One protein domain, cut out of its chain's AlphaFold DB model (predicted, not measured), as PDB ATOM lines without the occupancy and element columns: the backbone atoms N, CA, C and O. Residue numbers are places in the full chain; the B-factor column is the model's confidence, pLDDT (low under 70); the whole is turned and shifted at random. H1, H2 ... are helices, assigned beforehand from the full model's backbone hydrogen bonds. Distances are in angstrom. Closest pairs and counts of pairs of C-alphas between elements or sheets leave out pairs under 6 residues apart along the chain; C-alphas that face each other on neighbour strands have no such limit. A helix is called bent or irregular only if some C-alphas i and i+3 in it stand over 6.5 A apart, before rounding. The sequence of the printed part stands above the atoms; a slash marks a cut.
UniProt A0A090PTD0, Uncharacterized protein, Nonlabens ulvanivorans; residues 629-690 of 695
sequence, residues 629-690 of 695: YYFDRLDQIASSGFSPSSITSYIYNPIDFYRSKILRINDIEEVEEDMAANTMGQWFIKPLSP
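What this domain is: This is residues 629 to 690 of the 695 residues of an uncharacterized protein of Nonlabens ulvanivorans (UniProt A0A090PTD0). At one end you will see a small group of three helices, in which H2 and H3 fold back on each other as a hairpin after H1; from there a long link arches away to a fourth helix, H4, which packs on no other helix. The middle between H4 and the group is open. The printed part has 62 residues with four named helices, H1 to H4 in that order, and no named strand; its class is all helix. It is loose, with a radius of gyration of the C-alphas of 14.6 A and spans of 38 by 29 by 19 A.

How they stand to each other: Start at H1, residues 629 to 640; with residues 630 to 634 alone it only just touches H3, residues 654 to 662, with 3 pairs of C-alphas within 8 A. Their closest C-alphas, of Arg 633 and Ile 662, are 6.0 A apart, and their lines stand at 71 degrees, only just about perpendicular. Next comes H2, residues 644 to 652, which touches H3 as a helical hairpin; their closest C-alphas, of Tyr 650 and Phe 657, are 5.1 A apart. These two run opposite ways at a tilt of 38 degrees, only just steep. H4, residues 677 to 690, is apart from H1, H2 and H3. Every O i to N i+4 pair is within hydrogen-bond range in H2 and H3, against 7 of 8 in H1 and 7 of 10 in H4.

Where its parts are: Find C-alpha 629 at (43.930, -45.956, -26.276); from there H1 runs 17.3 A to C-alpha 640. H2 measures 12.2 A and H3 10.4 A, from first to last C-alpha. H4 runs 21.8 A to C-alpha 690 at (26.422, -20.692, -49.005) and is irregular, but only just: C-alphas 687 and 690 are 6.7 A apart.

The domain as a whole: The C-alphas farthest apart, of Phe 631 and Glu 673, are 39.3 A apart. The printed part has no cut. The links from H1 to H2 and from H2 to H3 are tight; the 14 residues from H3 to H4 make a long link, of which residues 668 to 674 stand free. Look for pLDDT under 70 at residues 667 to 669, 675 to 681 and 683 to 690.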
ATOM      1  N   TYR A 629      43.831 -47.205 -25.518       90.12
ATOM      2  CA  TYR A 629      43.930 -45.956 -26.276       90.12
ATOM      3  C   TYR A 629      43.131 -46.012 -27.582       90.12
ATOM      4  O   TYR A 629      42.422 -45.059 -27.912       90.12
ATOM      5  N   TYR A 630      43.200 -47.136 -28.303       92.25
ATOM      6  CA  TYR A 630      42.427 -47.344 -29.526       92.25
ATOM      7  C   TYR A 630      40.920 -47.157 -29.298       92.25
ATOM      8  O   TYR A 630      40.264 -46.429 -30.048       92.25
ATOM      9  N   PHE A 631      40.377 -47.794 -28.258       92.50
ATOM     10  CA  PHE A 631      38.951 -47.715 -27.941       92.50
ATOM     11  C   PHE A 631      38.552 -46.345 -27.386       92.50
ATOM     12  O   PHE A 631      37.590 -45.766 -27.883       92.50
ATOM     13  N   ASP A 632      39.347 -45.765 -26.481       92.50
ATOM     14  CA  ASP A 632      39.112 -44.414 -25.954       92.50
ATOM     15  C   ASP A 632      39.040 -43.384 -27.100       92.50
ATOM     16  O   ASP A 632      38.215 -42.466 -27.103       92.50
ATOM     17  N   ARG A 633      39.890 -43.540 -28.122       89.19
ATOM     18  CA  ARG A 633      39.888 -42.662 -29.293       89.19
ATOM     19  C   ARG A 633      38.705 -42.913 -30.226       89.19
ATOM     20  O   ARG A 633      38.171 -41.947 -30.774       89.19
ATOM     21  N   LEU A 634      38.288 -44.164 -30.413       90.25
ATOM     22  CA  LEU A 634      37.071 -44.484 -31.161       90.25
ATOM     23  C   LEU A 634      35.832 -43.870 -30.510       90.25
ATOM     24  O   LEU A 634      35.029 -43.275 -31.225       90.25
ATOM     25  N   ASP A 635      35.718 -43.943 -29.185       92.06
ATOM     26  CA  ASP A 635      34.605 -43.354 -28.436       92.06
ATOM     27  C   ASP A 635      34.572 -41.828 -28.600       92.06
ATOM     28  O   ASP A 635      33.513 -41.240 -28.834       92.06
ATOM     29  N   GLN A 636      35.741 -41.175 -28.594       89.06
ATOM     30  CA  GLN A 636      35.840 -39.748 -28.916       89.06
ATOM     31  C   GLN A 636      35.334 -39.433 -30.329       89.06
ATOM     32  O   GLN A 636      34.622 -38.449 -30.507       89.06
ATOM     33  N   ILE A 637      35.688 -40.230 -31.340       87.19
ATOM     34  CA  ILE A 637      35.220 -40.008 -32.721       87.19
ATOM     35  C   ILE A 637      33.710 -40.263 -32.816       87.19
ATOM     36  O   ILE A 637      32.989 -39.478 -33.430       87.19
ATOM     37  N   ALA A 638      33.223 -41.324 -32.172       88.12
ATOM     38  CA  ALA A 638      31.811 -41.681 -32.132       88.12
ATOM     39  C   ALA A 638      30.955 -40.580 -31.489       88.12
ATOM     40  O   ALA A 638      29.860 -40.309 -31.976       88.12
ATOM     41  N   SER A 639      31.477 -39.889 -30.466       90.75
ATOM     42  CA  SER A 639      30.788 -38.764 -29.815       90.75
ATOM     43  C   SER A 639      30.494 -37.592 -30.765       90.75
ATOM     44  O   SER A 639      29.488 -36.907 -30.603       90.75
ATOM     45  N   SER A 640      31.333 -37.398 -31.789       83.25
ATOM     46  CA  SER A 640      31.161 -36.395 -32.850       83.25
ATOM     47  C   SER A 640      30.499 -36.948 -34.123       83.25
ATOM     48  O   SER A 640      30.216 -36.190 -35.048       83.25
ATOM     49  N   GLY A 641      30.256 -38.262 -34.174       84.44
ATOM     50  CA  GLY A 641      29.823 -39.000 -35.359       84.44
ATOM     51  C   GLY A 641      30.977 -39.399 -36.289       84.44
ATOM     52  O   GLY A 641      31.999 -38.719 -36.398       84.44
ATOM     53  N   PHE A 642      30.811 -40.523 -36.993       84.06
ATOM     54  CA  PHE A 642      31.768 -40.984 -38.003       84.06
ATOM     55  C   PHE A 642      31.467 -40.348 -39.362       84.06
ATOM     56  O   PHE A 642      30.354 -40.462 -39.873       84.06
ATOM     57  N   SER A 643      32.470 -39.726 -39.990       86.00
ATOM     58  CA  SER A 643      32.325 -39.262 -41.371       86.00
ATOM     59  C   SER A 643      32.283 -40.454 -42.343       86.00
ATOM     60  O   SER A 643      33.001 -41.438 -42.120       86.00
ATOM     61  N   PRO A 644      31.543 -40.365 -43.469       85.06
ATOM     62  CA  PRO A 644      31.565 -41.397 -44.508       85.06
ATOM     63  C   PRO A 644      32.988 -41.738 -44.973       85.06
ATOM     64  O   PRO A 644      33.334 -42.906 -45.097       85.06
ATOM     65  N   SER A 645      33.856 -40.729 -45.113       82.12
ATOM     66  CA  SER A 645      35.272 -40.915 -45.462       82.12
ATOM     67  C   SER A 645      36.060 -41.738 -44.436       82.12
ATOM     68  O   SER A 645      36.919 -42.527 -44.822       82.12
ATOM     69  N   SER A 646      35.763 -41.602 -43.139       83.12
ATOM     70  CA  SER A 646      36.443 -42.355 -42.077       83.12
ATOM     71  C   SER A 646      36.026 -43.829 -42.074       83.12
ATOM     72  O   SER A 646      36.866 -44.701 -41.874       83.12
ATOM     73  N   ILE A 647      34.749 -44.117 -42.348       86.12
ATOM     74  CA  ILE A 647      34.234 -45.490 -42.472       86.12
ATOM     75  C   ILE A 647      34.822 -46.161 -43.714       86.12
ATOM     76  O   ILE A 647      35.329 -47.279 -43.632       86.12
ATOM     77  N   THR A 648      34.818 -45.457 -44.849       88.94
ATOM     78  CA  THR A 648      35.448 -45.923 -46.087       88.94
ATOM     79  C   THR A 648      36.928 -46.224 -45.860       88.94
ATOM     80  O   THR A 648      37.380 -47.309 -46.212       88.94
ATOM     81  N   SER A 649      37.670 -45.332 -45.196       87.19
ATOM     82  CA  SER A 649      39.080 -45.562 -44.855       87.19
ATOM     83  C   SER A 649      39.273 -46.827 -44.009       87.19
ATOM     84  O   SER A 649      40.136 -47.629 -44.342       87.19
ATOM     85  N   TYR A 650      38.438 -47.075 -42.993       89.19
ATOM     86  CA  TYR A 650      38.530 -48.299 -42.186       89.19
ATOM     87  C   TYR A 650      38.263 -49.579 -42.990       89.19
ATOM     88  O   TYR A 650      38.930 -50.584 -42.765       89.19
ATOM     89  N   ILE A 651      37.298 -49.555 -43.917       89.94
ATOM     90  CA  ILE A 651      36.938 -50.724 -44.735       89.94
ATOM     91  C   ILE A 651      38.013 -51.012 -45.789       89.94
ATOM     92  O   ILE A 651      38.387 -52.168 -45.976       89.94
ATOM     93  N   TYR A 652      38.496 -49.976 -46.477       89.31
ATOM     94  CA  TYR A 652      39.467 -50.124 -47.561       89.31
ATOM     95  C   TYR A 652      40.896 -50.341 -47.048       89.31
ATOM     96  O   TYR A 652      41.601 -51.193 -47.584       89.31
ATOM     97  N   ASN A 653      41.330 -49.600 -46.022       88.31
ATOM     98  CA  ASN A 653      42.650 -49.752 -45.409       88.31
ATOM     99  C   ASN A 653      42.610 -49.466 -43.885       88.31
ATOM    100  O   ASN A 653      42.835 -48.329 -43.449       88.31
ATOM    101  N   PRO A 654      42.382 -50.497 -43.042       88.50
ATOM    102  CA  PRO A 654      42.306 -50.347 -41.585       88.50
ATOM    103  C   PRO A 654      43.557 -49.731 -40.945       88.50
ATOM    104  O   PRO A 654      43.466 -49.116 -39.879       88.50
ATOM    105  N   ILE A 655      44.725 -49.897 -41.575       88.25
ATOM    106  CA  ILE A 655      45.994 -49.353 -41.085       88.25
ATOM    107  C   ILE A 655      46.051 -47.841 -41.297       88.25
ATOM    108  O   ILE A 655      46.449 -47.124 -40.380       88.25
ATOM    109  N   ASP A 656      45.590 -47.335 -42.440       86.06
ATOM    110  CA  ASP A 656      45.517 -45.887 -42.681       86.06
ATOM    111  C   ASP A 656      44.498 -45.225 -41.756       86.06
ATOM    112  O   ASP A 656      44.753 -44.147 -41.211       86.06
ATOM    113  N   PHE A 657      43.370 -45.894 -41.491       89.00
ATOM    114  CA  PHE A 657      42.423 -45.444 -40.473       89.00
ATOM    115  C   PHE A 657      43.083 -45.379 -39.093       89.00
ATOM    116  O   PHE A 657      42.940 -44.388 -38.374       89.00
ATOM    117  N   TYR A 658      43.835 -46.416 -38.718       89.88
ATOM    118  CA  TYR A 658      44.557 -46.428 -37.452       89.88
ATOM    119  C   TYR A 658      45.580 -45.284 -37.366       89.88
ATOM    120  O   TYR A 658      45.573 -44.538 -36.390       89.88
ATOM    121  N   ARG A 659      46.408 -45.065 -38.393       87.81
ATOM    122  CA  ARG A 659      47.413 -43.984 -38.398       87.81
ATOM    123  C   ARG A 659      46.766 -42.596 -38.348       87.81
ATOM    124  O   ARG A 659      47.111 -41.795 -37.485       87.81
ATOM    125  N   SER A 660      45.787 -42.335 -39.209       85.38
ATOM    126  CA  SER A 660      45.189 -41.001 -39.358       85.38
ATOM    127  C   SER A 660      44.142 -40.663 -38.291       85.38
ATOM    128  O   SER A 660      44.103 -39.542 -37.788       85.38
ATOM    129  N   LYS A 661      43.261 -41.601 -37.919       87.25
ATOM    130  CA  LYS A 661      42.123 -41.328 -37.019       87.25
ATOM    131  C   LYS A 661      42.409 -41.701 -35.572       87.25
ATOM    132  O   LYS A 661      42.002 -40.956 -34.670       87.25
ATOM    133  N   ILE A 662      43.117 -42.812 -35.358       90.12
ATOM    134  CA  ILE A 662      43.470 -43.270 -34.011       90.12
ATOM    135  C   ILE A 662      44.735 -42.562 -33.519       90.12
ATOM    136  O   ILE A 662      44.653 -41.809 -32.555       90.12
ATOM    137  N   LEU A 663      45.868 -42.710 -34.212       88.38
ATOM    138  CA  LEU A 663      47.140 -42.088 -33.815       88.38
ATOM    139  C   LEU A 663      47.244 -40.594 -34.157       88.38
ATOM    140  O   LEU A 663      48.106 -39.913 -33.608       88.38
ATOM    141  N   ARG A 664      46.369 -40.073 -35.030       84.25
ATOM    142  CA  ARG A 664      46.388 -38.676 -35.511       84.25
ATOM    143  C   ARG A 664      47.714 -38.279 -36.167       84.25
ATOM    144  O   ARG A 664      48.163 -37.142 -36.036       84.25
ATOM    145  N   ILE A 665      48.336 -39.225 -36.863       81.88
ATOM    146  CA  ILE A 665      49.479 -38.949 -37.726       81.88
ATOM    147  C   ILE A 665      48.903 -38.335 -38.999       81.88
ATOM    148  O   ILE A 665      48.254 -39.030 -39.781       81.88
ATOM    149  N   ASN A 666      49.074 -37.026 -39.140       70.75
ATOM    150  CA  ASN A 666      48.698 -36.302 -40.346       70.75
ATOM    151  C   ASN A 666      49.814 -36.424 -41.384       70.75
ATOM    152  O   ASN A 666      50.982 -36.601 -41.023       70.75
ATOM    153  N   ASP A 667      49.444 -36.299 -42.655       68.31
ATOM    154  CA  ASP A 667      50.418 -36.130 -43.726       68.31
ATOM    155  C   ASP A 667      51.182 -34.815 -43.522       68.31
ATOM    156  O   ASP A 667      50.661 -33.855 -42.945       68.31
ATOM    157  N   ILE A 668      52.446 -34.800 -43.942       65.94
ATOM    158  CA  ILE A 668      53.286 -33.605 -43.873       65.94
ATOM    159  C   ILE A 668      52.768 -32.635 -44.938       65.94
ATOM    160  O   ILE A 668      52.595 -33.026 -46.089       65.94
ATOM    161  N   GLU A 669      52.493 -31.390 -44.550       68.38
ATOM    162  CA  GLU A 669      52.185 -30.332 -45.513       68.38
ATOM    163  C   GLU A 669      53.448 -30.081 -46.351       68.38
ATOM    164  O   GLU A 669      54.503 -29.745 -45.810       68.38
ATOM    165  N   GLU A 670      53.359 -30.311 -47.658       73.81
ATOM    166  CA  GLU A 670      54.415 -30.025 -48.631       73.81
ATOM    167  C   GLU A 670      54.010 -28.811 -49.472       73.81
ATOM    168  O   GLU A 670      52.823 -28.533 -49.650       73.81
ATOM    169  N   VAL A 671      54.996 -28.080 -49.992       76.25
ATOM    170  CA  VAL A 671      54.742 -26.931 -50.870       76.25
ATOM    171  C   VAL A 671      54.171 -27.427 -52.207       76.25
ATOM    172  O   VAL A 671      54.840 -28.142 -52.953       76.25
ATOM    173  N   GLU A 672      52.940 -27.029 -52.523       76.94
ATOM    174  CA  GLU A 672      52.244 -27.315 -53.780       76.94
ATOM    175  C   GLU A 672      52.503 -26.176 -54.788       76.94
ATOM    176  O   GLU A 672      51.963 -25.077 -54.641       76.94
ATOM    177  N   GLU A 673      53.321 -26.429 -55.820       75.25
ATOM    178  CA  GLU A 673      53.543 -25.481 -56.936       75.25
ATOM    179  C   GLU A 673      52.350 -25.433 -57.902       75.25
ATOM    180  O   GLU A 673      51.970 -24.364 -58.379       75.25
ATOM    181  N   ASP A 674      51.739 -26.594 -58.138       71.06
ATOM    182  CA  ASP A 674      50.508 -26.753 -58.904       71.06
ATOM    183  C   ASP A 674      49.362 -27.097 -57.951       71.06
ATOM    184  O   ASP A 674      49.541 -27.862 -57.003       71.06
ATOM    185  N   MET A 675      48.159 -26.577 -58.214       65.69
ATOM    186  CA  MET A 675      46.987 -26.904 -57.396       65.69
ATOM    187  C   MET A 675      46.695 -28.407 -57.451       65.69
ATOM    188  O   MET A 675      46.209 -28.917 -58.466       65.69
ATOM    189  N   ALA A 676      46.914 -29.107 -56.340       67.38
ATOM    190  CA  ALA A 676      46.562 -30.510 -56.241       67.38
ATOM    191  C   ALA A 676      45.031 -30.704 -56.258       67.38
ATOM    192  O   ALA A 676      44.236 -29.804 -55.953       67.38
ATOM    193  N   ALA A 677      44.585 -31.899 -56.654       67.25
ATOM    194  CA  ALA A 677      43.165 -32.190 -56.879       67.25
ATOM    195  C   ALA A 677      42.293 -32.007 -55.615       67.25
ATOM    196  O   ALA A 677      41.129 -31.613 -55.705       67.25
ATOM    197  N   ASN A 678      42.859 -32.256 -54.432       68.56
ATOM    198  CA  ASN A 678      42.270 -31.980 -53.116       68.56
ATOM    199  C   ASN A 678      42.042 -30.473 -52.891       68.56
ATOM    200  O   ASN A 678      40.935 -30.073 -52.518       68.56
ATOM    201  N   THR A 679      43.050 -29.641 -53.159       66.69
ATOM    202  CA  THR A 679      43.008 -28.180 -53.025       66.69
ATOM    203  C   THR A 679      42.016 -27.581 -54.021       66.69
ATOM    204  O   THR A 679      41.154 -26.782 -53.644       66.69
ATOM    205  N   MET A 680      42.037 -28.048 -55.273       67.69
ATOM    206  CA  MET A 680      41.058 -27.681 -56.298       67.69
ATOM    207  C   MET A 680      39.626 -28.053 -55.878       67.69
ATOM    208  O   MET A 680      38.713 -27.231 -55.983       67.69
ATOM    209  N   GLY A 681      39.418 -29.256 -55.333       67.38
ATOM    210  CA  GLY A 681      38.120 -29.690 -54.816       67.38
ATOM    211  C   GLY A 681      37.589 -28.786 -53.698       67.38
ATOM    212  O   GLY A 681      36.426 -28.383 -53.729       67.38
ATOM    213  N   GLN A 682      38.437 -28.395 -52.742       71.62
ATOM    214  CA  GLN A 682      38.051 -27.448 -51.688       71.62
ATOM    215  C   GLN A 682      37.698 -26.065 -52.249       71.62
ATOM    216  O   GLN A 682      36.715 -25.465 -51.809       71.62
ATOM    217  N   TRP A 683      38.447 -25.579 -53.243       69.69
ATOM    218  CA  TRP A 683      38.173 -24.314 -53.929       69.69
ATOM    219  C   TRP A 683      36.836 -24.303 -54.673       69.69
ATOM    220  O   TRP A 683      36.173 -23.272 -54.692       69.69
ATOM    221  N   PHE A 684      36.397 -25.431 -55.236       69.19
ATOM    222  CA  PHE A 684      35.062 -25.535 -55.832       69.19
ATOM    223  C   PHE A 684      33.951 -25.632 -54.778       69.19
ATOM    224  O   PHE A 684      32.898 -25.018 -54.933       69.19
ATOM    225  N   ILE A 685      34.170 -26.376 -53.691       66.31
ATOM    226  CA  ILE A 685      33.132 -26.659 -52.684       66.31
ATOM    227  C   ILE A 685      32.870 -25.455 -51.765       66.31
ATOM    228  O   ILE A 685      31.720 -25.161 -51.431       66.31
ATOM    229  N   LYS A 686      33.918 -24.734 -51.350       65.06
ATOM    230  CA  LYS A 686      33.825 -23.651 -50.353       65.06
ATOM    231  C   LYS A 686      32.930 -22.475 -50.800       65.06
ATOM    232  O   LYS A 686      32.132 -22.028 -49.977       65.06
ATOM    233  N   PRO A 687      32.964 -22.013 -52.067       66.00
ATOM    234  CA  PRO A 687      32.045 -20.997 -52.587       66.00
ATOM    235  C   PRO A 687      30.617 -21.507 -52.814       66.00
ATOM    236  O   PRO A 687      29.692 -20.707 -52.753       66.00
ATOM    237  N   LEU A 688      30.417 -22.811 -53.063       58.22
ATOM    238  CA  LEU A 688      29.095 -23.426 -53.286       58.22
ATOM    239  C   LEU A 688      28.323 -23.696 -51.978       58.22
ATOM    240  O   LEU A 688      27.096 -23.808 -51.990       58.22
ATOM    241  N   SER A 689      29.022 -23.761 -50.845       54.25
ATOM    242  CA  SER A 689      28.445 -23.987 -49.513       54.25
ATOM    243  C   SER A 689      27.358 -22.966 -49.097       54.25
ATOM    244  O   SER A 689      26.290 -23.389 -48.661       54.25
ATOM    245  N   PRO A 690      27.510 -21.638 -49.290       56.59
ATOM    246  CA  PRO A 690      26.422 -20.692 -49.005       56.59
ATOM    247  C   PRO A 690      25.238 -20.765 -49.987       56.59
ATOM    248  O   PRO A 690      24.135 -20.365 -49.625       56.59
TER     249      PRO A 690